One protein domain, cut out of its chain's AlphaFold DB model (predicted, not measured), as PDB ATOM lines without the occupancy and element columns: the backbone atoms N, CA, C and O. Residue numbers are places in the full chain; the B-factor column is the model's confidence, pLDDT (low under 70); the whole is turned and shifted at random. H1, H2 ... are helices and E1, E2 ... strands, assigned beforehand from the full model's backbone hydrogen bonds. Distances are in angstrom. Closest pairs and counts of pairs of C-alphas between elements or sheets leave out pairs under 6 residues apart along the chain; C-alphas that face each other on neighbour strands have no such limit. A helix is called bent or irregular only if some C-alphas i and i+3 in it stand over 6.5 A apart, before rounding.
ATOM      1  N   VAL A   2     111.330 189.805 194.584       66.31
ATOM      2  CA  VAL A   2     110.800 188.694 193.747       66.31
ATOM      3  C   VAL A   2     110.229 187.540 194.582       66.31
ATOM      4  O   VAL A   2     109.103 187.116 194.364       66.31
ATOM      5  N   VAL A   3     110.967 187.104 195.606       71.31
ATOM      6  CA  VAL A   3     110.524 186.080 196.569       71.31
ATOM      7  C   VAL A   3     109.179 186.449 197.211       71.31
ATOM      8  O   VAL A   3     108.284 185.619 197.300       71.31
ATOM      9  N   THR A   4     108.996 187.715 197.586       69.69
ATOM     10  CA  THR A   4     107.761 188.215 198.200       69.69
ATOM     11  C   THR A   4     106.558 188.047 197.272       69.69
ATOM     12  O   THR A   4     105.516 187.613 197.740       69.69
ATOM     13  N   PHE A   5     106.707 188.307 195.966       69.31
ATOM     14  CA  PHE A   5     105.642 188.092 194.977       69.31
ATOM     15  C   PHE A   5     105.294 186.610 194.797       69.31
ATOM     16  O   PHE A   5     104.120 186.274 194.686       69.31
ATOM     17  N   PHE A   6     106.290 185.718 194.823       73.81
ATOM     18  CA  PHE A   6     106.054 184.274 194.729       73.81
ATOM     19  C   PHE A   6     105.319 183.707 195.946       73.81
ATOM     20  O   PHE A   6     104.430 182.873 195.793       73.81
ATOM     21  N   PHE A   7     105.670 184.155 197.154       78.00
ATOM     22  CA  PHE A   7     105.025 183.687 198.384       78.00
ATOM     23  C   PHE A   7     103.715 184.411 198.699       78.00
ATOM     24  O   PHE A   7     102.923 183.898 199.487       78.00
ATOM     25  N   LEU A   8     103.454 185.558 198.065       77.81
ATOM     26  CA  LEU A   8     102.247 186.355 198.259       77.81
ATOM     27  C   LEU A   8     100.949 185.531 198.217       77.81
ATOM     28  O   LEU A   8     100.216 185.590 199.201       77.81
ATOM     29  N   PRO A   9     100.653 184.726 197.174       77.38
ATOM     30  CA  PRO A   9      99.415 183.945 197.143       77.38
ATOM     31  C   PRO A   9      99.313 182.956 198.310       77.38
ATOM     32  O   PRO A   9      98.235 182.784 198.873       77.38
ATOM     33  N   SER A  10     100.431 182.349 198.724       81.62
ATOM     34  CA  SER A  10     100.446 181.418 199.857       81.62
ATOM     35  C   SER A  10     100.181 182.133 201.181       81.62
ATOM     36  O   SER A  10      99.402 181.644 201.991       81.62
ATOM     37  N   VAL A  11     100.802 183.296 201.397       84.50
ATOM     38  CA  VAL A  11     100.588 184.109 202.604       84.50
ATOM     39  C   VAL A  11      99.147 184.609 202.658       84.50
ATOM     40  O   VAL A  11      98.492 184.467 203.685       84.50
ATOM     41  N   MET A  12      98.627 185.129 201.545       84.44
ATOM     42  CA  MET A  12      97.247 185.607 201.439       84.44
ATOM     43  C   MET A  12      96.241 184.506 201.746       84.44
ATOM     44  O   MET A  12      95.297 184.734 202.495       84.44
ATOM     45  N   ARG A  13      96.462 183.294 201.223       82.56
ATOM     46  CA  ARG A  13      95.600 182.143 201.506       82.56
ATOM     47  C   ARG A  13      95.567 181.831 203.000       82.56
ATOM     48  O   ARG A  13      94.486 181.620 203.542       82.56
ATOM     49  N   THR A  14      96.722 181.859 203.667       86.12
ATOM     50  CA  THR A  14      96.796 181.642 205.117       86.12
ATOM     51  C   THR A  14      96.063 182.726 205.898       86.12
ATOM     52  O   THR A  14      95.296 182.435 206.812       86.12
ATOM     53  N   VAL A  15      96.266 183.988 205.517       88.69
ATOM     54  CA  VAL A  15      95.635 185.133 206.180       88.69
ATOM     55  C   VAL A  15      94.118 185.111 205.992       88.69
ATOM     56  O   VAL A  15      93.393 185.290 206.966       88.69
ATOM     57  N   PHE A  16      93.616 184.838 204.785       87.19
ATOM     58  CA  PHE A  16      92.178 184.690 204.566       87.19
ATOM     59  C   PHE A  16      91.609 183.480 205.309       87.19
ATOM     60  O   PHE A  16      90.522 183.588 205.863       87.19
ATOM     61  N   GLY A  17      92.360 182.380 205.424       85.69
ATOM     62  CA  GLY A  17      91.984 181.221 206.239       85.69
ATOM     63  C   GLY A  17      91.685 181.561 207.707       85.69
ATOM     64  O   GLY A  17      90.857 180.906 208.333       85.69
ATOM     65  N   LEU A  18      92.270 182.634 208.259       89.00
ATOM     66  CA  LEU A  18      91.942 183.113 209.610       89.00
ATOM     67  C   LEU A  18      90.500 183.621 209.746       89.00
ATOM     68  O   LEU A  18      90.022 183.756 210.864       89.00
ATOM     69  N   PHE A  19      89.820 183.932 208.643       88.69
ATOM     70  CA  PHE A  19      88.432 184.411 208.624       88.69
ATOM     71  C   PHE A  19      87.444 183.355 208.133       88.69
ATOM     72  O   PHE A  19      86.236 183.593 208.104       88.69
ATOM     73  N   VAL A  20      87.957 182.209 207.700       86.94
ATOM     74  CA  VAL A  20      87.172 181.183 207.035       86.94
ATOM     75  C   VAL A  20      86.622 180.210 208.062       86.94
ATOM     76  O   VAL A  20      87.354 179.628 208.865       86.94
ATOM     77  N   CYS A  21      85.314 180.005 207.986       86.88
ATOM     78  CA  CYS A  21      84.603 179.049 208.811       86.88
ATOM     79  C   CYS A  21      83.864 178.049 207.943       86.88
ATOM     80  O   CYS A  21      83.321 178.407 206.895       86.88
ATOM     81  N   ILE A  22      83.850 176.812 208.419       83.19
ATOM     82  CA  ILE A  22      83.171 175.688 207.795       83.19
ATOM     83  C   ILE A  22      81.916 175.345 208.603       83.19
ATOM     84  O   ILE A  22      81.993 175.222 209.829       83.19
ATOM     85  N   PRO A  23      80.742 175.235 207.961       79.81
ATOM     86  CA  PRO A  23      79.557 174.709 208.616       79.81
ATOM     87  C   PRO A  23      79.688 173.186 208.746       79.81
ATOM     88  O   PRO A  23      79.895 172.504 207.747       79.81
ATOM     89  N   LEU A  24      79.556 172.660 209.963       78.19
ATOM     90  CA  LEU A  24      79.307 171.240 210.202       78.19
ATOM     91  C   LEU A  24      77.797 170.992 210.354       78.19
ATOM     92  O   LEU A  24      77.054 171.877 210.795       78.19
ATOM     93  N   ASP A  25      77.367 169.810 209.903       67.94
ATOM     94  CA  ASP A  25      75.992 169.449 209.544       67.94
ATOM     95  C   ASP A  25      74.891 169.792 210.562       67.94
ATOM     96  O   ASP A  25      75.081 169.910 211.774       67.94
ATOM     97  N   LYS A  26      73.669 169.906 210.022       57.16
ATOM     98  CA  LYS A  26      72.426 169.957 210.802       57.16
ATOM     99  C   LYS A  26      72.246 168.619 211.527       57.16
ATOM    100  O   LYS A  26      72.612 167.600 210.954       57.16
ATOM    101  N   PRO A  27      71.646 168.591 212.730       53.00
ATOM    102  CA  PRO A  27      71.476 167.363 213.500       53.00
ATOM    103  C   PRO A  27      70.606 166.362 212.724       53.00
ATOM    104  O   PRO A  27      69.380 166.386 212.810       53.00
ATOM    105  N   ALA A  28      71.241 165.500 211.936       54.19
ATOM    106  CA  ALA A  28      70.650 164.279 211.431       54.19
ATOM    107  C   ALA A  28      70.775 163.222 212.534       54.19
ATOM    108  O   ALA A  28      71.721 163.241 213.323       54.19
ATOM    109  N   ALA A  29      69.756 162.373 212.646       57.94
ATOM    110  CA  ALA A  29      69.584 161.430 213.747       57.94
ATOM    111  C   ALA A  29      70.864 160.623 214.062       57.94
ATOM    112  O   ALA A  29      71.610 160.281 213.153       57.94
ATOM    113  N   SER A  30      71.069 160.347 215.361       54.38
ATOM    114  CA  SER A  30      72.082 159.466 215.987       54.38
ATOM    115  C   SER A  30      72.929 158.630 215.008       54.38
ATOM    116  O   SER A  30      72.349 157.809 214.298       54.38
ATOM    117  N   PRO A  31      74.278 158.731 215.044       60.22
ATOM    118  CA  PRO A  31      75.078 158.780 216.277       60.22
ATOM    119  C   PRO A  31      75.935 160.053 216.455       60.22
ATOM    120  O   PRO A  31      77.022 159.994 217.025       60.22
ATOM    121  N   TYR A  32      75.476 161.216 215.987       59.19
ATOM    122  CA  TYR A  32      76.250 162.459 216.108       59.19
ATOM    123  C   TYR A  32      76.123 163.112 217.493       59.19
ATOM    124  O   TYR A  32      75.036 163.206 218.069       59.19
ATOM    125  N   SER A  33      77.246 163.588 218.036       58.94
ATOM    126  CA  SER A  33      77.285 164.346 219.287       58.94
ATOM    127  C   SER A  33      76.676 165.739 219.077       58.94
ATOM    128  O   SER A  33      77.000 166.444 218.125       58.94
ATOM    129  N   ALA A  34      75.808 166.184 219.993       58.56
ATOM    130  CA  ALA A  34      75.147 167.496 219.921       58.56
ATOM    131  C   ALA A  34      76.125 168.697 219.901       58.56
ATOM    132  O   ALA A  34      75.721 169.823 219.620       58.56
ATOM    133  N   HIS A  35      77.410 168.458 220.186       59.00
ATOM    134  CA  HIS A  35      78.483 169.447 220.144       59.00
ATOM    135  C   HIS A  35      79.057 169.693 218.738       59.00
ATOM    136  O   HIS A  35      79.777 170.670 218.570       59.00
ATOM    137  N   ALA A  36      78.731 168.864 217.739       62.28
ATOM    138  CA  ALA A  36      79.261 168.972 216.375       62.28
ATOM    139  C   ALA A  36      78.427 169.870 215.436       62.28
ATOM    140  O   ALA A  36      78.753 170.007 214.260       62.28
ATOM    141  N   VAL A  37      77.349 170.489 215.933       71.12
ATOM    142  CA  VAL A  37      76.442 171.321 215.126       71.12
ATOM    143  C   VAL A  37      76.853 172.791 215.224       71.12
ATOM    144  O   VAL A  37      76.788 173.390 216.299       71.12
ATOM    145  N   GLY A  38      77.233 173.404 214.100       78.25
ATOM    146  CA  GLY A  38      77.586 174.824 214.053       78.25
ATOM    147  C   GLY A  38      78.645 175.171 213.010       78.25
ATOM    148  O   GLY A  38      79.011 174.355 212.174       78.25
ATOM    149  N   SER A  39      79.135 176.409 213.053       83.38
ATOM    150  CA  SER A  39      80.261 176.849 212.223       83.38
ATOM    151  C   SER A  39      81.544 176.842 213.036       83.38
ATOM    152  O   SER A  39      81.626 177.500 214.078       83.38
ATOM    153  N   PHE A  40      82.549 176.144 212.529       86.25
ATOM    154  CA  PHE A  40      83.836 175.949 213.184       86.25
ATOM    155  C   PHE A  40      84.958 176.531 212.333       86.25
ATOM    156  O   PHE A  40      84.785 176.797 211.139       86.25
ATOM    157  N   TRP A  41      86.088 176.817 212.964       88.12
ATOM    158  CA  TRP A  41      87.215 177.443 212.291       88.12
ATOM    159  C   TRP A  41      87.973 176.429 211.418       88.12
ATOM    160  O   TRP A  41      88.190 175.291 211.813       88.12
ATOM    161  N   VAL A  42      88.389 176.837 210.213       84.12
ATOM    162  CA  VAL A  42      89.005 175.920 209.233       84.12
ATOM    163  C   VAL A  42      90.347 175.332 209.686       84.12
ATOM    164  O   VAL A  42      90.713 174.243 209.254       84.12
ATOM    165  N   TYR A  43      91.086 176.045 210.542       84.81
ATOM    166  CA  TYR A  43      92.365 175.569 211.078       84.81
ATOM    167  C   TYR A  43      92.221 174.729 212.344       84.81
ATOM    168  O   TYR A  43      93.119 173.948 212.646       84.81
ATOM    169  N   ASP A  44      91.118 174.898 213.070       85.00
ATOM    170  CA  ASP A  44      90.847 174.192 214.313       85.00
ATOM    171  C   ASP A  44      89.334 174.006 214.473       85.00
ATOM    172  O   ASP A  44      88.587 174.945 214.774       85.00
ATOM    173  N   VAL A  45      88.896 172.771 214.243       82.81
ATOM    174  CA  VAL A  45      87.483 172.387 214.264       82.81
ATOM    175  C   VAL A  45      86.902 172.301 215.674       82.81
ATOM    176  O   VAL A  45      85.685 172.216 215.804       82.81
ATOM    177  N   ASP A  46      87.722 172.396 216.724       84.06
ATOM    178  CA  ASP A  46      87.240 172.438 218.109       84.06
ATOM    179  C   ASP A  46      86.787 173.854 218.513       84.06
ATOM    180  O   ASP A  46      86.102 174.052 219.524       84.06
ATOM    181  N   ILE A  47      87.133 174.870 217.711       85.19
ATOM    182  CA  ILE A  47      86.848 176.274 218.004       85.19
ATOM    183  C   ILE A  47      85.646 176.768 217.196       85.19
ATOM    184  O   ILE A  47      85.651 176.827 215.965       85.19
ATOM    185  N   VAL A  48      84.618 177.234 217.912       86.44
ATOM    186  CA  VAL A  48      83.425 177.834 217.303       86.44
ATOM    187  C   VAL A  48      83.749 179.197 216.683       86.44
ATOM    188  O   VAL A  48      84.366 180.073 217.298       86.44
ATOM    189  N   CYS A  49      83.268 179.402 215.462       88.75
ATOM    190  CA  CYS A  49      83.513 180.590 214.658       88.75
ATOM    191  C   CYS A  49      83.011 181.892 215.333       88.75
ATOM    192  O   CYS A  49      81.895 181.943 215.848       88.75
ATOM    193  N   PHE A  50      83.844 182.945 215.335       84.19
ATOM    194  CA  PHE A  50      83.622 184.302 215.883       84.19
ATOM    195  C   PHE A  50      83.021 184.447 217.296       84.19
ATOM    196  O   PHE A  50      82.699 185.562 217.719       84.19
ATOM    197  N   LYS A  51      82.928 183.370 218.082       87.69
ATOM    198  CA  LYS A  51      82.588 183.463 219.506       87.69
ATOM    199  C   LYS A  51      83.757 184.053 220.312       87.69
ATOM    200  O   LYS A  51      84.895 184.048 219.834       87.69
ATOM    201  N   PRO A  52      83.504 184.613 221.515       85.38
ATOM    202  CA  PRO A  52      84.573 185.074 222.398       85.38
ATOM    203  C   PRO A  52      85.589 183.947 222.626       85.38
ATOM    204  O   PRO A  52      85.231 182.892 223.142       85.38
ATOM    205  N   GLY A  53      86.831 184.146 222.184       86.75
ATOM    206  CA  GLY A  53      87.857 183.107 222.182       86.75
ATOM    207  C   GLY A  53      89.014 183.419 221.233       86.75
ATOM    208  O   GLY A  53      89.110 184.520 220.681       86.75
ATOM    209  N   TRP A  54      89.881 182.424 221.040       87.38
ATOM    210  CA  TRP A  54      91.120 182.544 220.265       87.38
ATOM    211  C   TRP A  54      90.901 182.925 218.806       87.38
ATOM    212  O   TRP A  54      91.599 183.803 218.309       87.38
ATOM    213  N   HIS A  55      89.904 182.334 218.143       90.88
ATOM    214  CA  HIS A  55      89.626 182.632 216.740       90.88
ATOM    215  C   HIS A  55      89.332 184.126 216.541       90.88
ATOM    216  O   HIS A  55      90.047 184.787 215.800       90.88
ATOM    217  N   ARG A  56      88.398 184.716 217.302       89.88
ATOM    218  CA  ARG A  56      88.103 186.159 217.208       89.88
ATOM    219  C   ARG A  56      89.337 187.032 217.472       89.88
ATOM    220  O   ARG A  56      89.521 188.034 216.783       89.88
ATOM    221  N   ALA A  57      90.160 186.675 218.459       91.62
ATOM    222  CA  ALA A  57      91.375 187.422 218.782       91.62
ATOM    223  C   ALA A  57      92.416 187.350 217.654       91.62
ATOM    224  O   ALA A  57      93.007 188.370 217.315       91.62
ATOM    225  N   LEU A  58      92.605 186.184 217.033       90.38
ATOM    226  CA  LEU A  58      93.549 185.995 215.930       90.38
ATOM    227  C   LEU A  58      93.054 186.631 214.630       90.38
ATOM    228  O   LEU A  58      93.817 187.339 213.976       90.38
ATOM    229  N   SER A  59      91.784 186.454 214.265       89.88
ATOM    230  CA  SER A  59      91.234 187.051 213.043       89.88
ATOM    231  C   SER A  59      91.278 188.579 213.113       89.88
ATOM    232  O   SER A  59      91.701 189.229 212.162       89.88
ATOM    233  N   LEU A  60      90.904 189.178 214.251       90.62
ATOM    234  CA  LEU A  60      90.895 190.638 214.400       90.62
ATOM    235  C   LEU A  60      92.276 191.220 214.728       90.62
ATOM    236  O   LEU A  60      92.615 192.287 214.229       90.62
ATOM    237  N   GLY A  61      93.061 190.543 215.564       91.12
ATOM    238  CA  GLY A  61      94.351 191.036 216.046       91.12
ATOM    239  C   GLY A  61      95.522 190.755 215.110       91.12
ATOM    240  O   GLY A  61      96.479 191.519 215.112       91.12
ATOM    241  N   LEU A  62      95.458 189.690 214.304       90.88
ATOM    242  CA  LEU A  62      96.507 189.324 213.347       90.88
ATOM    243  C   LEU A  62      95.992 189.363 211.906       90.88
ATOM    244  O   LEU A  62      96.638 189.945 211.043       90.88
ATOM    245  N   GLY A  63      94.815 188.798 211.640       88.31
ATOM    246  CA  GLY A  63      94.251 188.752 210.292       88.31
ATOM    247  C   GLY A  63      94.013 190.143 209.707       88.31
ATOM    248  O   GLY A  63      94.531 190.459 208.638       88.31
ATOM    249  N   LEU A  64      93.281 190.998 210.425       89.00
ATOM    250  CA  LEU A  64      92.927 192.342 209.962       89.00
ATOM    251  C   LEU A  64      94.160 193.218 209.652       89.00
ATOM    252  O   LEU A  64      94.242 193.724 208.529       89.00
ATOM    253  N   PRO A  65      95.151 193.354 210.564       90.69
ATOM    254  CA  PRO A  65      96.335 194.164 210.286       90.69
ATOM    255  C   PRO A  65      97.275 193.545 209.252       90.69
ATOM    256  O   PRO A  65      98.140 194.254 208.751       90.69
ATOM    257  N   LEU A  66      97.140 192.256 208.910       87.75
ATOM    258  CA  LEU A  66      97.841 191.695 207.755       87.75
ATOM    259  C   LEU A  66      97.102 192.004 206.450       87.75
ATOM    260  O   LEU A  66      97.752 192.437 205.503       87.75
ATOM    261  N   ILE A  67      95.776 191.828 206.383       87.75
ATOM    262  CA  ILE A  67      94.990 192.029 205.150       87.75
ATOM    263  C   ILE A  67      95.125 193.453 204.619       87.75
ATOM    264  O   ILE A  67      95.348 193.633 203.421       87.75
ATOM    265  N   GLU A  68      94.998 194.457 205.485       86.00
ATOM    266  CA  GLU A  68      94.995 195.867 205.090       86.00
ATOM    267  C   GLU A  68      96.264 196.280 204.307       86.00
ATOM    268  O   GLU A  68      96.144 196.716 203.153       86.00
ATOM    269  N   PRO A  69      97.494 196.094 204.827       83.38
ATOM    270  CA  PRO A  69      98.703 196.421 204.081       83.38
ATOM    271  C   PRO A  69      98.916 195.487 202.889       83.38
ATOM    272  O   PRO A  69      99.374 195.933 201.837       83.38
ATOM    273  N   LEU A  70      98.575 194.208 202.999       82.19
ATOM    274  CA  LEU A  70      98.752 193.256 201.906       82.19
ATOM    275  C   LEU A  70      97.868 193.599 200.692       82.19
ATOM    276  O   LEU A  70      98.336 193.500 199.557       82.19
ATOM    277  N   CYS A  71      96.636 194.063 200.917       81.00
ATOM    278  CA  CYS A  71      95.702 194.428 199.852       81.00
ATOM    279  C   CYS A  71      95.893 195.861 199.342       81.00
ATOM    280  O   CYS A  71      95.680 196.104 198.160       81.00
ATOM    281  N   ILE A  72      96.276 196.815 200.201       82.75
ATOM    282  CA  ILE A  72      96.344 198.240 199.831       82.75
ATOM    283  C   ILE A  72      97.787 198.711 199.683       82.75
ATOM    284  O   ILE A  72      98.146 199.294 198.658       82.75
ATOM    285  N   SER A  73      98.638 198.454 200.680       80.62
ATOM    286  CA  SER A  73     100.007 198.976 200.664       80.62
ATOM    287  C   SER A  73     100.865 198.314 199.592       80.62
ATOM    288  O   SER A  73     101.707 198.988 199.009       80.62
ATOM    289  N   LEU A  74     100.636 197.033 199.276       80.88
ATOM    290  CA  LEU A  74     101.430 196.340 198.266       80.88
ATOM    291  C   LEU A  74     101.131 196.877 196.850       80.88
ATOM    292  O   LEU A  74     102.081 197.309 196.189       80.88
ATOM    293  N   PRO A  75      99.866 196.972 196.382       78.25
ATOM    294  CA  PRO A  75      99.573 197.613 195.100       78.25
ATOM    295  C   PRO A  75      99.955 199.095 195.082       78.25
ATOM    296  O   PRO A  75     100.520 199.564 194.096       78.25
ATOM    297  N   ALA A  76      99.720 199.830 196.177       81.31
ATOM    298  CA  ALA A  76     100.092 201.240 196.269       81.31
ATOM    299  C   ALA A  76     101.611 201.446 196.203       81.31
ATOM    300  O   ALA A  76     102.067 202.356 195.514       81.31
ATOM    301  N   ALA A  77     102.408 200.590 196.850       80.25
ATOM    302  CA  ALA A  77     103.863 200.628 196.769       80.25
ATOM    303  C   ALA A  77     104.338 200.353 195.341       80.25
ATOM    304  O   ALA A  77     105.204 201.069 194.846       80.25
ATOM    305  N   ILE A  78     103.736 199.380 194.648       75.88
ATOM    306  CA  ILE A  78     104.046 199.090 193.243       75.88
ATOM    307  C   ILE A  78     103.733 200.310 192.377       75.88
ATOM    308  O   ILE A  78     104.608 200.783 191.656       75.88
ATOM    309  N   VAL A  79     102.533 200.884 192.481       77.44
ATOM    310  CA  VAL A  79     102.159 202.078 191.707       77.44
ATOM    311  C   VAL A  79     103.080 203.254 192.030       77.44
ATOM    312  O   VAL A  79     103.613 203.875 191.114       77.44
ATOM    313  N   CYS A  80     103.320 203.536 193.310       79.44
ATOM    314  CA  CYS A  80     104.138 204.656 193.764       79.44
ATOM    315  C   CYS A  80     105.588 204.535 193.279       79.44
ATOM    316  O   CYS A  80     106.092 205.446 192.620       79.44
ATOM    317  N   LEU A  81     106.232 203.385 193.503       74.38
ATOM    318  CA  LEU A  81     107.595 203.121 193.034       74.38
ATOM    319  C   LEU A  81     107.694 203.256 191.517       74.38
ATOM    320  O   LEU A  81     108.654 203.829 190.998       74.38
ATOM    321  N   THR A  82     106.680 202.780 190.799       69.56
ATOM    322  CA  THR A  82     106.713 202.806 189.343       69.56
ATOM    323  C   THR A  82     106.441 204.204 188.785       69.56
ATOM    324  O   THR A  82     107.067 204.604 187.805       69.56
ATOM    325  N   LEU A  83     105.578 204.999 189.425       73.06
ATOM    326  CA  LEU A  83     105.340 206.398 189.064       73.06
ATOM    327  C   LEU A  83     106.536 207.296 189.406       73.06
ATOM    328  O   LEU A  83     106.936 208.103 188.570       73.06
ATOM    329  N   MET A  84     107.137 207.132 190.588       73.12
ATOM    330  CA  MET A  84     108.310 207.908 191.010       73.12
ATOM    331  C   MET A  84     109.528 207.605 190.137       73.12
ATOM    332  O   MET A  84     110.272 208.512 189.769       73.12
ATOM    333  N   ASN A  85     109.717 206.338 189.762       67.94
ATOM    334  CA  ASN A  85     110.910 205.912 189.042       67.94
ATOM    335  C   ASN A  85     110.737 205.824 187.517       67.94
ATOM    336  O   ASN A  85     111.655 205.392 186.821       67.94
ATOM    337  N   ARG A  86     109.613 206.323 186.978       65.50
ATOM    338  CA  ARG A  86     109.298 206.372 185.535       65.50
ATOM    339  C   ARG A  86     110.397 206.975 184.660       65.50
ATOM    340  O   ARG A  86     110.511 206.608 183.497       65.50
ATOM    341  N   ARG A  87     111.196 207.899 185.204       61.06
ATOM    342  CA  ARG A  87     112.296 208.572 184.487       61.06
ATOM    343  C   ARG A  87     113.644 207.842 184.570       61.06
ATOM    344  O   ARG A  87     114.520 208.149 183.773       61.06
ATOM    345  N   ARG A  88     113.821 206.888 185.494       60.53
ATOM    346  CA  ARG A  88     115.079 206.132 185.698       60.53
ATOM    347  C   ARG A  88     114.999 204.671 185.234       60.53
ATOM    348  O   ARG A  88     115.910 203.890 185.484       60.53
ATOM    349  N   VAL A  89     113.921 204.297 184.539       56.84
ATOM    350  CA  VAL A  89     113.679 202.931 184.030       56.84
ATOM    351  C   VAL A  89     114.802 202.443 183.096       56.84
ATOM    352  O   VAL A  89     115.015 201.242 182.978       56.84
ATOM    353  N   SER A  90     115.563 203.363 182.497       58.28
ATOM    354  CA  SER A  90     116.672 203.078 181.580       58.28
ATOM    355  C   SER A  90     118.015 202.777 182.265       58.28
ATOM    356  O   SER A  90     118.987 202.473 181.577       58.28
ATOM    357  N   GLU A  91     118.118 202.899 183.594       63.84
ATOM    358  CA  GLU A  91     119.396 202.759 184.299       63.84
ATOM    359  C   GLU A  91     119.734 201.274 184.577       63.84
ATOM    360  O   GLU A  91     118.936 200.558 185.192       63.84
ATOM    361  N   PRO A  92     120.918 200.772 184.177       58.75
ATOM    362  CA  PRO A  92     121.236 199.338 184.202       58.75
ATOM    363  C   PRO A  92     121.285 198.732 185.615       58.75
ATOM    364  O   PRO A  92     120.941 197.564 185.807       58.75
ATOM    365  N   VAL A  93     121.653 199.523 186.629       60.69
ATOM    366  CA  VAL A  93     121.648 199.099 188.044       60.69
ATOM    367  C   VAL A  93     120.215 198.927 188.561       60.69
ATOM    368  O   VAL A  93     119.927 197.976 189.298       60.69
ATOM    369  N   PHE A  94     119.303 199.800 188.115       62.12
ATOM    370  CA  PHE A  94     117.882 199.730 188.438       62.12
ATOM    371  C   PHE A  94     117.224 198.527 187.753       62.12
ATOM    372  O   PHE A  94     116.519 197.766 188.407       62.12
ATOM    373  N   VAL A  95     117.539 198.261 186.482       64.19
ATOM    374  CA  VAL A  95     117.055 197.079 185.743       64.19
ATOM    375  C   VAL A  95     117.555 195.761 186.350       64.19
ATOM    376  O   VAL A  95     116.867 194.748 186.263       64.19
ATOM    377  N   ARG A  96     118.714 195.728 187.015       60.28
ATOM    378  CA  ARG A  96     119.198 194.494 187.662       60.28
ATOM    379  C   ARG A  96     118.401 194.119 188.918       60.28
ATOM    380  O   ARG A  96     118.177 192.936 189.151       60.28
ATOM    381  N   HIS A  97     117.951 195.105 189.696       62.69
ATOM    382  CA  HIS A  97     117.201 194.880 190.943       62.69
ATOM    383  C   HIS A  97     115.681 194.911 190.746       62.69
ATOM    384  O   HIS A  97     114.952 194.147 191.376       62.69
ATOM    385  N   TRP A  98     115.212 195.768 189.842       61.50
ATOM    386  CA  TRP A  98     113.800 196.021 189.556       61.50
ATOM    387  C   TRP A  98     113.377 195.504 188.186       61.50
ATOM    388  O   TRP A  98     112.234 195.705 187.796       61.50
ATOM    389  N   GLY A  99     114.255 194.795 187.470       57.50
ATOM    390  CA  GLY A  99     113.986 194.267 186.131       57.50
ATOM    391  C   GLY A  99     112.758 193.376 186.048       57.50
ATOM    392  O   GLY A  99     112.146 193.312 184.994       57.50
ATOM    393  N   PHE A 100     112.356 192.734 187.143       61.22
ATOM    394  CA  PHE A 100     111.080 192.022 187.199       61.22
ATOM    395  C   PHE A 100     109.873 192.958 187.003       61.22
ATOM    396  O   PHE A 100     108.956 192.613 186.273       61.22
ATOM    397  N   LEU A 101     109.910 194.157 187.593       58.78
ATOM    398  CA  LEU A 101     108.856 195.173 187.513       58.78
ATOM    399  C   LEU A 101     109.001 196.075 186.275       58.78
ATOM    400  O   LEU A 101     108.007 196.550 185.741       58.78
ATOM    401  N   THR A 102     110.228 196.327 185.805       54.00
ATOM    402  CA  THR A 102     110.490 197.276 184.709       54.00
ATOM    403  C   THR A 102     110.664 196.656 183.326       54.00
ATOM    404  O   THR A 102     110.313 197.317 182.352       54.00
ATOM    405  N   LYS A 103     111.161 195.416 183.192       51.66
ATOM    406  CA  LYS A 103     111.284 194.741 181.880       51.66
ATOM    407  C   LYS A 103     109.944 194.494 181.174       51.66
ATOM    408  O   LYS A 103     109.907 194.672 179.960       51.66
ATOM    409  N   PRO A 104     108.844 194.124 181.862       52.56
ATOM    410  CA  PRO A 104     107.562 193.953 181.185       52.56
ATOM    411  C   PRO A 104     106.884 195.278 180.804       52.56
ATOM    412  O   PRO A 104     105.999 195.274 179.951       52.56
ATOM    413  N   CYS A 105     107.291 196.417 181.379       54.09
ATOM    414  CA  CYS A 105     106.665 197.710 181.110       54.09
ATOM    415  C   CYS A 105     106.949 198.228 179.693       54.09
ATOM    416  O   CYS A 105     107.885 198.997 179.461       54.09
ATOM    417  N   ARG A 106     106.059 197.944 178.739       49.81
ATOM    418  CA  ARG A 106     106.011 198.700 177.481       49.81
ATOM    419  C   ARG A 106     105.400 200.093 177.726       49.81
ATOM    420  O   ARG A 106     104.198 200.307 177.550       49.81
ATOM    421  N   GLY A 107     106.217 201.057 178.153       59.38
ATOM    422  CA  GLY A 107     105.826 202.467 178.307       59.38
ATOM    423  C   GLY A 107     104.821 202.756 179.441       59.38
ATOM    424  O   GLY A 107     104.963 202.267 180.557       59.38
ATOM    425  N   ASN A 108     103.793 203.580 179.166       57.94
ATOM    426  CA  ASN A 108     102.828 204.164 180.127       57.94
ATOM    427  C   ASN A 108     101.964 203.138 180.916       57.94
ATOM    428  O   ASN A 108     101.168 203.540 181.763       57.94
ATOM    429  N   ARG A 109     102.109 201.827 180.666       63.78
ATOM    430  CA  ARG A 109     101.304 200.728 181.249       63.78
ATOM    431  C   ARG A 109     101.904 200.072 182.494       63.78
ATOM    432  O   ARG A 109     101.428 199.051 182.958       63.78
ATOM    433  N   CYS A 110     102.911 200.696 183.076       64.25
ATOM    434  CA  CYS A 110     103.601 200.217 184.268       64.25
ATOM    435  C   CYS A 110     102.746 200.010 185.541       64.25
ATOM    436  O   CYS A 110     103.176 199.347 186.475       64.25
ATOM    437  N   TRP A 111     101.530 200.554 185.584       67.69
ATOM    438  CA  TRP A 111     100.555 200.301 186.651       67.69
ATOM    439  C   TRP A 111      99.870 198.928 186.524       67.69
ATOM    440  O   TRP A 111      99.183 198.506 187.449       67.69
ATOM    441  N   TRP A 112     100.063 198.220 185.407       71.25
ATOM    442  CA  TRP A 112      99.447 196.919 185.149       71.25
ATOM    443  C   TRP A 112      99.884 195.835 186.144       71.25
ATOM    444  O   TRP A 112      99.087 194.981 186.511       71.25
ATOM    445  N   GLU A 113     101.109 195.911 186.666       70.94
ATOM    446  CA  GLU A 113     101.577 195.004 187.722       70.94
ATOM    447  C   GLU A 113     100.725 195.111 188.998       70.94
ATOM    448  O   GLU A 113     100.452 194.111 189.656       70.94
ATOM    449  N   ALA A 114     100.223 196.306 189.325       74.00
ATOM    450  CA  ALA A 114      99.305 196.472 190.448       74.00
ATOM    451  C   ALA A 114      97.938 195.828 190.171       74.00
ATOM    452  O   ALA A 114      97.347 195.249 191.078       74.00
ATOM    453  N   VAL A 115      97.463 195.868 188.920       76.12
ATOM    454  CA  VAL A 115      96.226 195.185 188.502       76.12
ATOM    455  C   VAL A 115      96.369 193.675 188.668       76.12
ATOM    456  O   VAL A 115      95.487 193.051 189.247       76.12
ATOM    457  N   LEU A 116      97.501 193.103 188.247       74.44
ATOM    458  CA  LEU A 116      97.786 191.671 188.385       74.44
ATOM    459  C   LEU A 116      97.857 191.223 189.848       74.44
ATOM    460  O   LEU A 116      97.373 190.148 190.203       74.44
ATOM    461  N   VAL A 117      98.427 192.052 190.723       75.75
ATOM    462  CA  VAL A 117      98.427 191.785 192.166       75.75
ATOM    463  C   VAL A 117      97.010 191.838 192.733       75.75
ATOM    464  O   VAL A 117      96.623 190.917 193.448       75.75
ATOM    465  N   CYS A 118      96.222 192.867 192.404       78.12
ATOM    466  CA  CYS A 118      94.828 192.968 192.845       78.12
ATOM    467  C   CYS A 118      93.992 191.772 192.374       78.12
ATOM    468  O   CYS A 118      93.208 191.218 193.141       78.12
ATOM    469  N   GLU A 119      94.189 191.347 191.131       77.31
ATOM    470  CA  GLU A 119      93.550 190.168 190.557       77.31
ATOM    471  C   GLU A 119      93.948 188.890 191.308       77.31
ATOM    472  O   GLU A 119      93.082 188.119 191.715       77.31
ATOM    473  N   THR A 120      95.241 188.703 191.587       75.69
ATOM    474  CA  THR A 120      95.732 187.565 192.380       75.69
ATOM    475  C   THR A 120      95.090 187.547 193.767       75.69
ATOM    476  O   THR A 120      94.651 186.496 194.232       75.69
ATOM    477  N   VAL A 121      94.986 188.704 194.426       79.81
ATOM    478  CA  VAL A 121      94.316 188.831 195.728       79.81
ATOM    479  C   VAL A 121      92.840 188.453 195.627       79.81
ATOM    480  O   VAL A 121      92.359 187.708 196.476       79.81
ATOM    481  N   ALA A 122      92.135 188.905 194.587       78.44
ATOM    482  CA  ALA A 122      90.730 188.573 194.373       78.44
ATOM    483  C   ALA A 122      90.524 187.066 194.167       78.44
ATOM    484  O   ALA A 122      89.674 186.471 194.826       78.44
ATOM    485  N   VAL A 123      91.337 186.428 193.320       75.81
ATOM    486  CA  VAL A 123      91.277 184.976 193.083       75.81
ATOM    487  C   VAL A 123      91.550 184.203 194.374       75.81
ATOM    488  O   VAL A 123      90.810 183.280 194.715       75.81
ATOM    489  N   VAL A 124      92.577 184.595 195.134       78.81
ATOM    490  CA  VAL A 124      92.903 183.934 196.403       78.81
ATOM    491  C   VAL A 124      91.796 184.151 197.441       78.81
ATOM    492  O   VAL A 124      91.452 183.205 198.147       78.81
ATOM    493  N   ALA A 125      91.187 185.337 197.501       78.94
ATOM    494  CA  ALA A 125      90.056 185.609 198.385       78.94
ATOM    495  C   ALA A 125      88.858 184.713 198.046       78.94
ATOM    496  O   ALA A 125      88.359 184.018 198.929       78.94
ATOM    497  N   VAL A 126      88.448 184.652 196.772       77.12
ATOM    498  CA  VAL A 126      87.374 183.747 196.325       77.12
ATOM    499  C   VAL A 126      87.705 182.313 196.744       77.12
ATOM    500  O   VAL A 126      86.912 181.688 197.438       77.12
ATOM    501  N   SER A 127      88.929 181.849 196.480       73.06
ATOM    502  CA  SER A 127      89.361 180.487 196.829       73.06
ATOM    503  C   SER A 127      89.368 180.164 198.322       73.06
ATOM    504  O   SER A 127      89.340 178.995 198.703       73.06
ATOM    505  N   ALA A 128      89.496 181.179 199.175       74.94
ATOM    506  CA  ALA A 128      89.466 181.011 200.619       74.94
ATOM    507  C   ALA A 128      88.022 180.944 201.131       74.94
ATOM    508  O   ALA A 128      87.718 180.116 201.985       74.94
ATOM    509  N   PHE A 129      87.116 181.763 200.588       74.25
ATOM    510  CA  PHE A 129      85.711 181.808 201.016       74.25
ATOM    511  C   PHE A 129      84.818 180.746 200.366       74.25
ATOM    512  O   PHE A 129      83.684 180.535 200.802       74.25
ATOM    513  N   GLU A 130      85.334 180.039 199.365       70.50
ATOM    514  CA  GLU A 130      84.614 179.008 198.629       70.50
ATOM    515  C   GLU A 130      84.093 177.859 199.482       70.50
ATOM    516  O   GLU A 130      83.096 177.268 199.105       70.50
ATOM    517  N   VAL A 131      84.660 177.579 200.656       63.75
ATOM    518  CA  VAL A 131      84.179 176.522 201.573       63.75
ATOM    519  C   VAL A 131      82.693 176.630 201.946       63.75
ATOM    520  O   VAL A 131      82.108 175.639 202.366       63.75
ATOM    521  N   ASN A 132      82.070 177.800 201.763       63.41
ATOM    522  CA  ASN A 132      80.632 178.001 201.974       63.41
ATOM    523  C   ASN A 132      79.779 177.861 200.697       63.41
ATOM    524  O   ASN A 132      78.551 177.839 200.773       63.41
ATOM    525  N   LEU A 133      80.404 177.786 199.522       62.78
ATOM    526  CA  LEU A 133      79.754 177.587 198.232       62.78
ATOM    527  C   LEU A 133      79.843 176.107 197.844       62.78
ATOM    528  O   LEU A 133      80.892 175.485 197.962       62.78
ATOM    529  N   GLY A 134      78.747 175.523 197.354       64.50
ATOM    530  CA  GLY A 134      78.765 174.137 196.875       64.50
ATOM    531  C   GLY A 134      79.745 173.941 195.710       64.50
ATOM    532  O   GLY A 134      79.905 174.847 194.890       64.50
ATOM    533  N   ALA A 135      80.337 172.746 195.595       66.19
ATOM    534  CA  ALA A 135      81.407 172.411 194.638       66.19
ATOM    535  C   ALA A 135      81.151 172.866 193.185       66.19
ATOM    536  O   ALA A 135      82.055 173.296 192.464       66.19
ATOM    537  N   PHE A 136      79.889 172.836 192.751       66.94
ATOM    538  CA  PHE A 136      79.487 173.305 191.425       66.94
ATOM    539  C   PHE A 136      79.646 174.826 191.241       66.94
ATOM    540  O   PHE A 136      80.135 175.286 190.216       66.94
ATOM    541  N   HIS A 137      79.269 175.625 192.241       70.06
ATOM    542  CA  HIS A 137      79.376 177.084 192.161       70.06
ATOM    543  C   HIS A 137      80.831 177.550 192.271       70.06
ATOM    544  O   HIS A 137      81.209 178.506 191.601       70.06
ATOM    545  N   GLN A 138      81.647 176.844 193.058       66.81
ATOM    546  CA  GLN A 138      83.084 177.104 193.184       66.81
ATOM    547  C   GLN A 138      83.804 176.923 191.842       66.81
ATOM    548  O   GLN A 138      84.468 177.827 191.343       66.81
ATOM    549  N   THR A 139      83.611 175.769 191.195       69.12
ATOM    550  CA  THR A 139      84.260 175.474 189.906       69.12
ATOM    551  C   THR A 139      83.889 176.497 188.830       69.12
ATOM    552  O   THR A 139      84.764 176.953 188.092       69.12
ATOM    553  N   ILE A 140      82.627 176.939 188.779       76.06
ATOM    554  CA  ILE A 140      82.191 178.003 187.862       76.06
ATOM    555  C   ILE A 140      82.844 179.344 188.205       76.06
ATOM    556  O   ILE A 140      83.374 179.998 187.305       76.06
ATOM    557  N   ALA A 141      82.830 179.757 189.477       73.56
ATOM    558  CA  ALA A 141      83.417 181.024 189.911       73.56
ATOM    559  C   ALA A 141      84.921 181.089 189.598       73.56
ATOM    560  O   ALA A 141      85.398 182.082 189.045       73.56
ATOM    561  N   MET A 142      85.644 179.997 189.851       68.81
ATOM    562  CA  MET A 142      87.065 179.867 189.531       68.81
ATOM    563  C   MET A 142      87.343 179.938 188.041       68.81
ATOM    564  O   MET A 142      88.206 180.696 187.600       68.81
ATOM    565  N   THR A 143      86.593 179.172 187.251       72.31
ATOM    566  CA  THR A 143      86.781 179.154 185.798       72.31
ATOM    567  C   THR A 143      86.479 180.528 185.201       72.31
ATOM    568  O   THR A 143      87.224 181.006 184.346       72.31
ATOM    569  N   ALA A 144      85.436 181.209 185.687       77.00
ATOM    570  CA  ALA A 144      85.089 182.561 185.264       77.00
ATOM    571  C   ALA A 144      86.175 183.583 185.631       77.00
ATOM    572  O   ALA A 144      86.547 184.402 184.789       77.00
ATOM    573  N   ALA A 145      86.721 183.512 186.849       74.88
ATOM    574  CA  ALA A 145      87.811 184.381 187.279       74.88
ATOM    575  C   ALA A 145      89.041 184.195 186.383       74.88
ATOM    576  O   ALA A 145      89.535 185.165 185.817       74.88
ATOM    577  N   LEU A 146      89.475 182.952 186.163       72.00
ATOM    578  CA  LEU A 146      90.616 182.625 185.304       72.00
ATOM    579  C   LEU A 146      90.405 183.053 183.846       72.00
ATOM    580  O   LEU A 146      91.318 183.588 183.217       72.00
ATOM    581  N   MET A 147      89.198 182.870 183.309       74.31
ATOM    582  CA  MET A 147      88.849 183.344 181.969       74.31
ATOM    583  C   MET A 147      88.927 184.868 181.867       74.31
ATOM    584  O   MET A 147      89.445 185.385 180.876       74.31
ATOM    585  N   LEU A 148      88.471 185.592 182.893       78.00
ATOM    586  CA  LEU A 148      88.584 187.048 182.954       78.00
ATOM    587  C   LEU A 148      90.052 187.490 182.967       78.00
ATOM    588  O   LEU A 148      90.416 188.388 182.210       78.00
ATOM    589  N   VAL A 149      90.903 186.824 183.751       73.50
ATOM    590  CA  VAL A 149      92.352 187.077 183.782       73.50
ATOM    591  C   VAL A 149      92.969 186.925 182.394       73.50
ATOM    592  O   VAL A 149      93.624 187.835 181.879       73.50
ATOM    593  N   VAL A 150      92.744 185.776 181.753       72.38
ATOM    594  CA  VAL A 150      93.294 185.484 180.423       72.38
ATOM    595  C   VAL A 150      92.779 186.496 179.400       72.38
ATOM    596  O   VAL A 150      93.553 186.991 178.579       72.38
ATOM    597  N   TYR A 151      91.500 186.862 179.476       78.00
ATOM    598  CA  TYR A 151      90.906 187.881 178.619       78.00
ATOM    599  C   TYR A 151      91.579 189.249 178.797       78.00
ATOM    600  O   TYR A 151      91.996 189.857 177.811       78.00
ATOM    601  N   LEU A 152      91.765 189.714 180.037       74.56
ATOM    602  CA  LEU A 152      92.455 190.973 180.331       74.56
ATOM    603  C   LEU A 152      93.896 190.955 179.805       74.56
ATOM    604  O   LEU A 152      94.338 191.906 179.158       74.56
ATOM    605  N   LEU A 153      94.617 189.852 179.989       72.44
ATOM    606  CA  LEU A 153      95.968 189.687 179.451       72.44
ATOM    607  C   LEU A 153      96.004 189.756 177.917       72.44
ATOM    608  O   LEU A 153      96.896 190.395 177.347       72.44
ATOM    609  N   MET A 154      95.023 189.147 177.245       71.38
ATOM    610  CA  MET A 154      94.911 189.170 175.786       71.38
ATOM    611  C   MET A 154      94.538 190.547 175.233       71.38
ATOM    612  O   MET A 154      95.075 190.933 174.195       71.38
ATOM    613  N   VAL A 155      93.664 191.293 175.915       76.00
ATOM    614  CA  VAL A 155      93.229 192.637 175.496       76.00
ATOM    615  C   VAL A 155      94.330 193.667 175.720       76.00
ATOM    616  O   VAL A 155      94.653 194.446 174.824       76.00
ATOM    617  N   PHE A 156      94.934 193.681 176.909       68.56
ATOM    618  CA  PHE A 156      95.852 194.751 177.287       68.56
ATOM    619  C   PHE A 156      97.292 194.526 176.810       68.56
ATOM    620  O   PHE A 156      98.045 195.507 176.742       68.56
ATOM    621  N   ARG A 157      97.654 193.277 176.449       66.38
ATOM    622  CA  ARG A 157      98.999 192.827 176.019       66.38
ATOM    623  C   ARG A 157     100.119 193.645 176.669       66.38
ATOM    624  O   ARG A 157     100.824 194.390 175.979       66.38
ATOM    625  N   PRO A 158     100.254 193.572 178.000       63.84
ATOM    626  CA  PRO A 158     101.152 194.461 178.726       63.84
ATOM    627  C   PRO A 158     102.621 194.140 178.433       63.84
ATOM    628  O   PRO A 158     103.456 195.042 178.433       63.84
ATOM    629  N   PHE A 159     102.914 192.869 178.141       62.09
ATOM    630  CA  PHE A 159     104.260 192.324 178.011       62.09
ATOM    631  C   PHE A 159     104.837 192.525 176.608       62.09
ATOM    632  O   PHE A 159     104.228 192.139 175.610       62.09
ATOM    633  N   ALA A 160     106.029 193.119 176.540       57.69
ATOM    634  CA  ALA A 160     106.789 193.260 175.298       57.69
ATOM    635  C   ALA A 160     107.669 192.034 174.985       57.69
ATOM    636  O   ALA A 160     107.846 191.725 173.811       57.69
ATOM    637  N   ASP A 161     108.167 191.329 176.012       59.47
ATOM    638  CA  ASP A 161     109.127 190.225 175.882       59.47
ATOM    639  C   ASP A 161     108.554 188.868 176.323       59.47
ATOM    640  O   ASP A 161     107.856 188.757 177.336       59.47
ATOM    641  N   ALA A 162     108.937 187.803 175.608       55.44
ATOM    642  CA  ALA A 162     108.523 186.421 175.875       55.44
ATOM    643  C   ALA A 162     108.967 185.890 177.259       55.44
ATOM    644  O   ALA A 162     108.295 185.041 177.845       55.44
ATOM    645  N   GLY A 163     110.068 186.409 177.818       55.66
ATOM    646  CA  GLY A 163     110.592 185.979 179.123       55.66
ATOM    647  C   GLY A 163     109.717 186.390 180.315       55.66
ATOM    648  O   GLY A 163     109.608 185.641 181.284       55.66
ATOM    649  N   SER A 164     109.047 187.543 180.237       55.25
ATOM    650  CA  SER A 164     108.127 188.022 181.280       55.25
ATOM    651  C   SER A 164     106.832 187.207 181.322       55.25
ATOM    652  O   SER A 164     106.309 186.941 182.402       55.25
ATOM    653  N   GLY A 165     106.367 186.742 180.156       57.41
ATOM    654  CA  GLY A 165     105.223 185.837 180.051       57.41
ATOM    655  C   GLY A 165     105.455 184.516 180.786       57.41
ATOM    656  O   GLY A 165     104.576 184.063 181.508       57.41
ATOM    657  N   CYS A 166     106.665 183.956 180.703       54.28
ATOM    658  CA  CYS A 166     107.023 182.704 181.382       54.28
ATOM    659  C   CYS A 166     106.956 182.822 182.918       54.28
ATOM    660  O   CYS A 166     106.512 181.907 183.611       54.28
ATOM    661  N   MET A 167     107.339 183.977 183.465       57.78
ATOM    662  CA  MET A 167     107.318 184.213 184.909       57.78
ATOM    663  C   MET A 167     105.890 184.417 185.435       57.78
ATOM    664  O   MET A 167     105.536 183.857 186.472       57.78
ATOM    665  N   LEU A 168     105.044 185.139 184.686       62.00
ATOM    666  CA  LEU A 168     103.619 185.268 185.000       62.00
ATOM    667  C   LEU A 168     102.891 183.925 184.867       62.00
ATOM    668  O   LEU A 168     102.078 183.581 185.716       62.00
ATOM    669  N   GLN A 169     103.239 183.132 183.854       62.00
ATOM    670  CA  GLN A 169     102.731 181.777 183.679       62.00
ATOM    671  C   GLN A 169     103.151 180.871 184.842       62.00
ATOM    672  O   GLN A 169     102.350 180.069 185.302       62.00
ATOM    673  N   GLY A 170     104.350 181.051 185.406       63.25
ATOM    674  CA  GLY A 170     104.764 180.383 186.643       63.25
ATOM    675  C   GLY A 170     103.917 180.771 187.862       63.25
ATOM    676  O   GLY A 170     103.532 179.901 188.647       63.25
ATOM    677  N   VAL A 171     103.577 182.056 188.011       64.06
ATOM    678  CA  VAL A 171     102.691 182.541 189.089       64.06
ATOM    679  C   VAL A 171     101.266 182.018 188.899       64.06
ATOM    680  O   VAL A 171     100.691 181.480 189.840       64.06
ATOM    681  N   GLN A 172     100.726 182.073 187.680       66.00
ATOM    682  CA  GLN A 172      99.412 181.517 187.351       66.00
ATOM    683  C   GLN A 172      99.361 179.998 187.528       66.00
ATOM    684  O   GLN A 172      98.390 179.493 188.078       66.00
ATOM    685  N   CYS A 173     100.416 179.269 187.157       62.47
ATOM    686  CA  CYS A 173     100.540 177.839 187.439       62.47
ATOM    687  C   CYS A 173     100.602 177.565 188.945       62.47
ATOM    688  O   CYS A 173     100.003 176.606 189.412       62.47
ATOM    689  N   SER A 174     101.281 178.408 189.724       60.59
ATOM    690  CA  SER A 174     101.346 178.256 191.184       60.59
ATOM    691  C   SER A 174      99.983 178.508 191.834       60.59
ATOM    692  O   SER A 174      99.589 177.769 192.733       60.59
ATOM    693  N   VAL A 175      99.233 179.500 191.340       64.69
ATOM    694  CA  VAL A 175      97.840 179.758 191.733       64.69
ATOM    695  C   VAL A 175      96.951 178.580 191.329       64.69
ATOM    696  O   VAL A 175      96.263 178.036 192.181       64.69
ATOM    697  N   MET A 176      97.038 178.098 190.089       63.25
ATOM    698  CA  MET A 176      96.323 176.906 189.613       63.25
ATOM    699  C   MET A 176      96.621 175.663 190.460       63.25
ATOM    700  O   MET A 176      95.697 174.956 190.833       63.25
ATOM    701  N   VAL A 177      97.878 175.400 190.828       64.06
ATOM    702  CA  VAL A 177      98.251 174.241 191.664       64.06
ATOM    703  C   VAL A 177      97.705 174.374 193.087       64.06
ATOM    704  O   VAL A 177      97.236 173.391 193.660       64.06
ATOM    705  N   GLN A 178      97.731 175.578 193.665       62.69
ATOM    706  CA  GLN A 178      97.118 175.854 194.971       62.69
ATOM    707  C   GLN A 178      95.590 175.676 194.922       62.69
ATOM    708  O   GLN A 178      95.001 175.165 195.873       62.69
ATOM    709  N   LEU A 179      94.960 176.046 193.803       62.56
ATOM    710  CA  LEU A 179      93.526 175.888 193.565       62.56
ATOM    711  C   LEU A 179      93.130 174.425 193.335       62.56
ATOM    712  O   LEU A 179      92.184 173.956 193.955       62.56
ATOM    713  N   VAL A 180      93.882 173.670 192.529       62.16
ATOM    714  CA  VAL A 180      93.654 172.230 192.316       62.16
ATOM    715  C   VAL A 180      93.777 171.473 193.633       62.16
ATOM    716  O   VAL A 180      92.909 170.676 193.953       62.16
ATOM    717  N   ARG A 181      94.777 171.792 194.466       62.44
ATOM    718  CA  ARG A 181      94.902 171.190 195.803       62.44
ATOM    719  C   ARG A 181      93.737 171.534 196.729       62.44
ATOM    720  O   ARG A 181      93.354 170.700 197.542       62.44
ATOM    721  N   ALA A 182      93.183 172.741 196.624       59.44
ATOM    722  CA  ALA A 182      92.007 173.136 197.392       59.44
ATOM    723  C   ALA A 182      90.757 172.350 196.967       59.44
ATOM    724  O   ALA A 182      90.024 171.862 197.825       59.44
ATOM    725  N   VAL A 183      90.560 172.191 195.657       61.38
ATOM    726  CA  VAL A 183      89.450 171.432 195.068       61.38
ATOM    727  C   VAL A 183      89.587 169.934 195.359       61.38
ATOM    728  O   VAL A 183      88.617 169.317 195.790       61.38
ATOM    729  N   ASP A 184      90.783 169.357 195.212       59.31
ATOM    730  CA  ASP A 184      91.059 167.947 195.531       59.31
ATOM    731  C   ASP A 184      90.807 167.646 197.011       59.31
ATOM    732  O   ASP A 184      90.179 166.643 197.344       59.31
ATOM    733  N   TRP A 185      91.234 168.535 197.914       59.25
ATOM    734  CA  TRP A 185      90.979 168.367 199.345       59.25
ATOM    735  C   TRP A 185      89.479 168.381 199.669       59.25
ATOM    736  O   TRP A 185      89.010 167.587 200.485       59.25
ATOM    737  N   GLN A 186      88.704 169.237 198.998       58.25
ATOM    738  CA  GLN A 186      87.251 169.297 199.171       58.25
ATOM    739  C   GLN A 186      86.513 168.115 198.534       58.25
ATOM    740  O   GLN A 186      85.532 167.645 199.103       58.25
ATOM    741  N   LEU A 187      86.988 167.590 197.403       57.94
ATOM    742  CA  LEU A 187      86.471 166.357 196.802       57.94
ATOM    743  C   LEU A 187      86.710 165.153 197.714       57.94
ATOM    744  O   LEU A 187      85.790 164.373 197.949       57.94
ATOM    745  N   VAL A 188      87.913 165.032 198.278       57.84
ATOM    746  CA  VAL A 188      88.243 163.981 199.250       57.84
ATOM    747  C   VAL A 188      87.372 164.111 200.503       57.84
ATOM    748  O   VAL A 188      86.785 163.123 200.942       57.84
ATOM    749  N   SER A 189      87.200 165.327 201.028       56.78
ATOM    750  CA  SER A 189      86.296 165.617 202.149       56.78
ATOM    751  C   SER A 189      84.831 165.275 201.838       56.78
ATOM    752  O   SER A 189      84.158 164.666 202.667       56.78
ATOM    753  N   GLY A 190      84.338 165.616 200.646       54.72
ATOM    754  CA  GLY A 190      82.964 165.337 200.225       54.72
ATOM    755  C   GLY A 190      82.687 163.855 199.954       54.72
ATOM    756  O   GLY A 190      81.561 163.405 200.153       54.72
ATOM    757  N   MET A 191      83.695 163.084 199.533       50.38
ATOM    758  CA  MET A 191      83.592 161.624 199.406       50.38
ATOM    759  C   MET A 191      83.588 160.935 200.771       50.38
ATOM    760  O   MET A 191      82.755 160.066 201.002       50.38
ATOM    761  N   LEU A 192      84.438 161.382 201.703       51.00
ATOM    762  CA  LEU A 192      84.416 160.919 203.097       51.00
ATOM    763  C   LEU A 192      83.050 161.142 203.760       51.00
ATOM    764  O   LEU A 192      82.631 160.327 204.571       51.00
ATOM    765  N   HIS A 193      82.336 162.202 203.378       50.56
ATOM    766  CA  HIS A 193      81.008 162.505 203.913       50.56
ATOM    767  C   HIS A 193      79.859 161.687 203.297       50.56
ATOM    768  O   HIS A 193      78.764 161.696 203.846       50.56
ATOM    769  N   LYS A 194      80.079 161.022 202.152       46.66
ATOM    770  CA  LYS A 194      79.089 160.141 201.498       46.66
ATOM    771  C   LYS A 194      79.240 158.665 201.872       46.66
ATOM    772  O   LYS A 194      78.304 157.904 201.655       46.66
TER     773      LYS A 194
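This is residues 2 to 194 of the 196 residues of an uncharacterized protein of Scenedesmus sp. NREL 46B-D3 (UniProt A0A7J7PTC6). An elongated up-and-down bundle of five helices, H1, H2, H4, H5 and H6, has H4 in its middle, with H2 on one side and the pair H5 and H6 on the other. The irregular H3 lies at one end of the bundle, and the small hairpin of E1 and E2 lies at the other, its long link reaching farther out. The printed part has 193 residues, with six named helices and two named strands in the order H1, E1, E2, H2, H3, H4, H5, H6; the class is mostly helix, and the sheet E1 - E2 is antiparallel. The whole is loose, with a radius of gyration of the C-alphas of 20.3 A, and its outline is a rod of 71 by 33 by 21 A.

H1, residues 2 to 17, begins at C-alpha 2 (110.800, 188.694, 193.747) and has a kink of 40 degrees near residue 9. E1, residues 21 to 24, and E2, residues 38 to 41, follow. H2, residues 54 to 84, is 42.4 A long with a kink of 29 degrees near residue 75. H3 is residues 92 to 102. H4, residues 112 to 132, is 31.5 A long. H5, residues 135 to 156, is 31.8 A long. H6, residues 162 to 192, is 44.4 A long and ends at C-alpha 192 (84.416, 160.919, 203.097). H1, H3 and H4 are irregular: C-alphas 6 and 9, 97 and 100, and 128 and 131 are 7.1 A, 7.7 A and 7.0 A apart.

H4 is the hub. It touches H1, closest C-alphas Ala 128 and Phe 16 at 6.0 A, at a shallow tilt of 28 degrees, the same way. With residues 113 to 121 alone it touches H2, closest C-alphas Ala 114 and Pro 75 at 4.8 A, opposite ways. H4 and H5 form a helical hairpin at a shallow tilt of 6 degrees, closest C-alphas Glu 130 and Gln 138 at 6.0 A. H4 and H6 only just touch, with 3 pairs of C-alphas within 8 A, the closest Ser 127 and Leu 179 at 7.0 A. H5 and H6 are near each other, and H2 and H6 are apart. H3 is close to but not clearly touching H1, closest C-alphas Phe 100 and Val 2 at 7.4 A. In the hairpin E1 and E2, N 22 and O 40 are within hydrogen-bond range at 2.9 A. Every O i to N i+4 pair is within range in H5, but 10 of 12 in H1, 22 of 27 in H2, 4 of 7 in H3, 15 of 17 in H4 and 26 of 27 in H6.

The two C-alphas farthest apart, of Ser 30 and Glu 91, are 71.5 A apart. The printed part has no cut. The links E1 to E2 and E2 to H2 are long. Mean pLDDT of the printed part is 71.2; 91 residues are under 70, among them 25 to 36, 85 to 111 and 156 to 194.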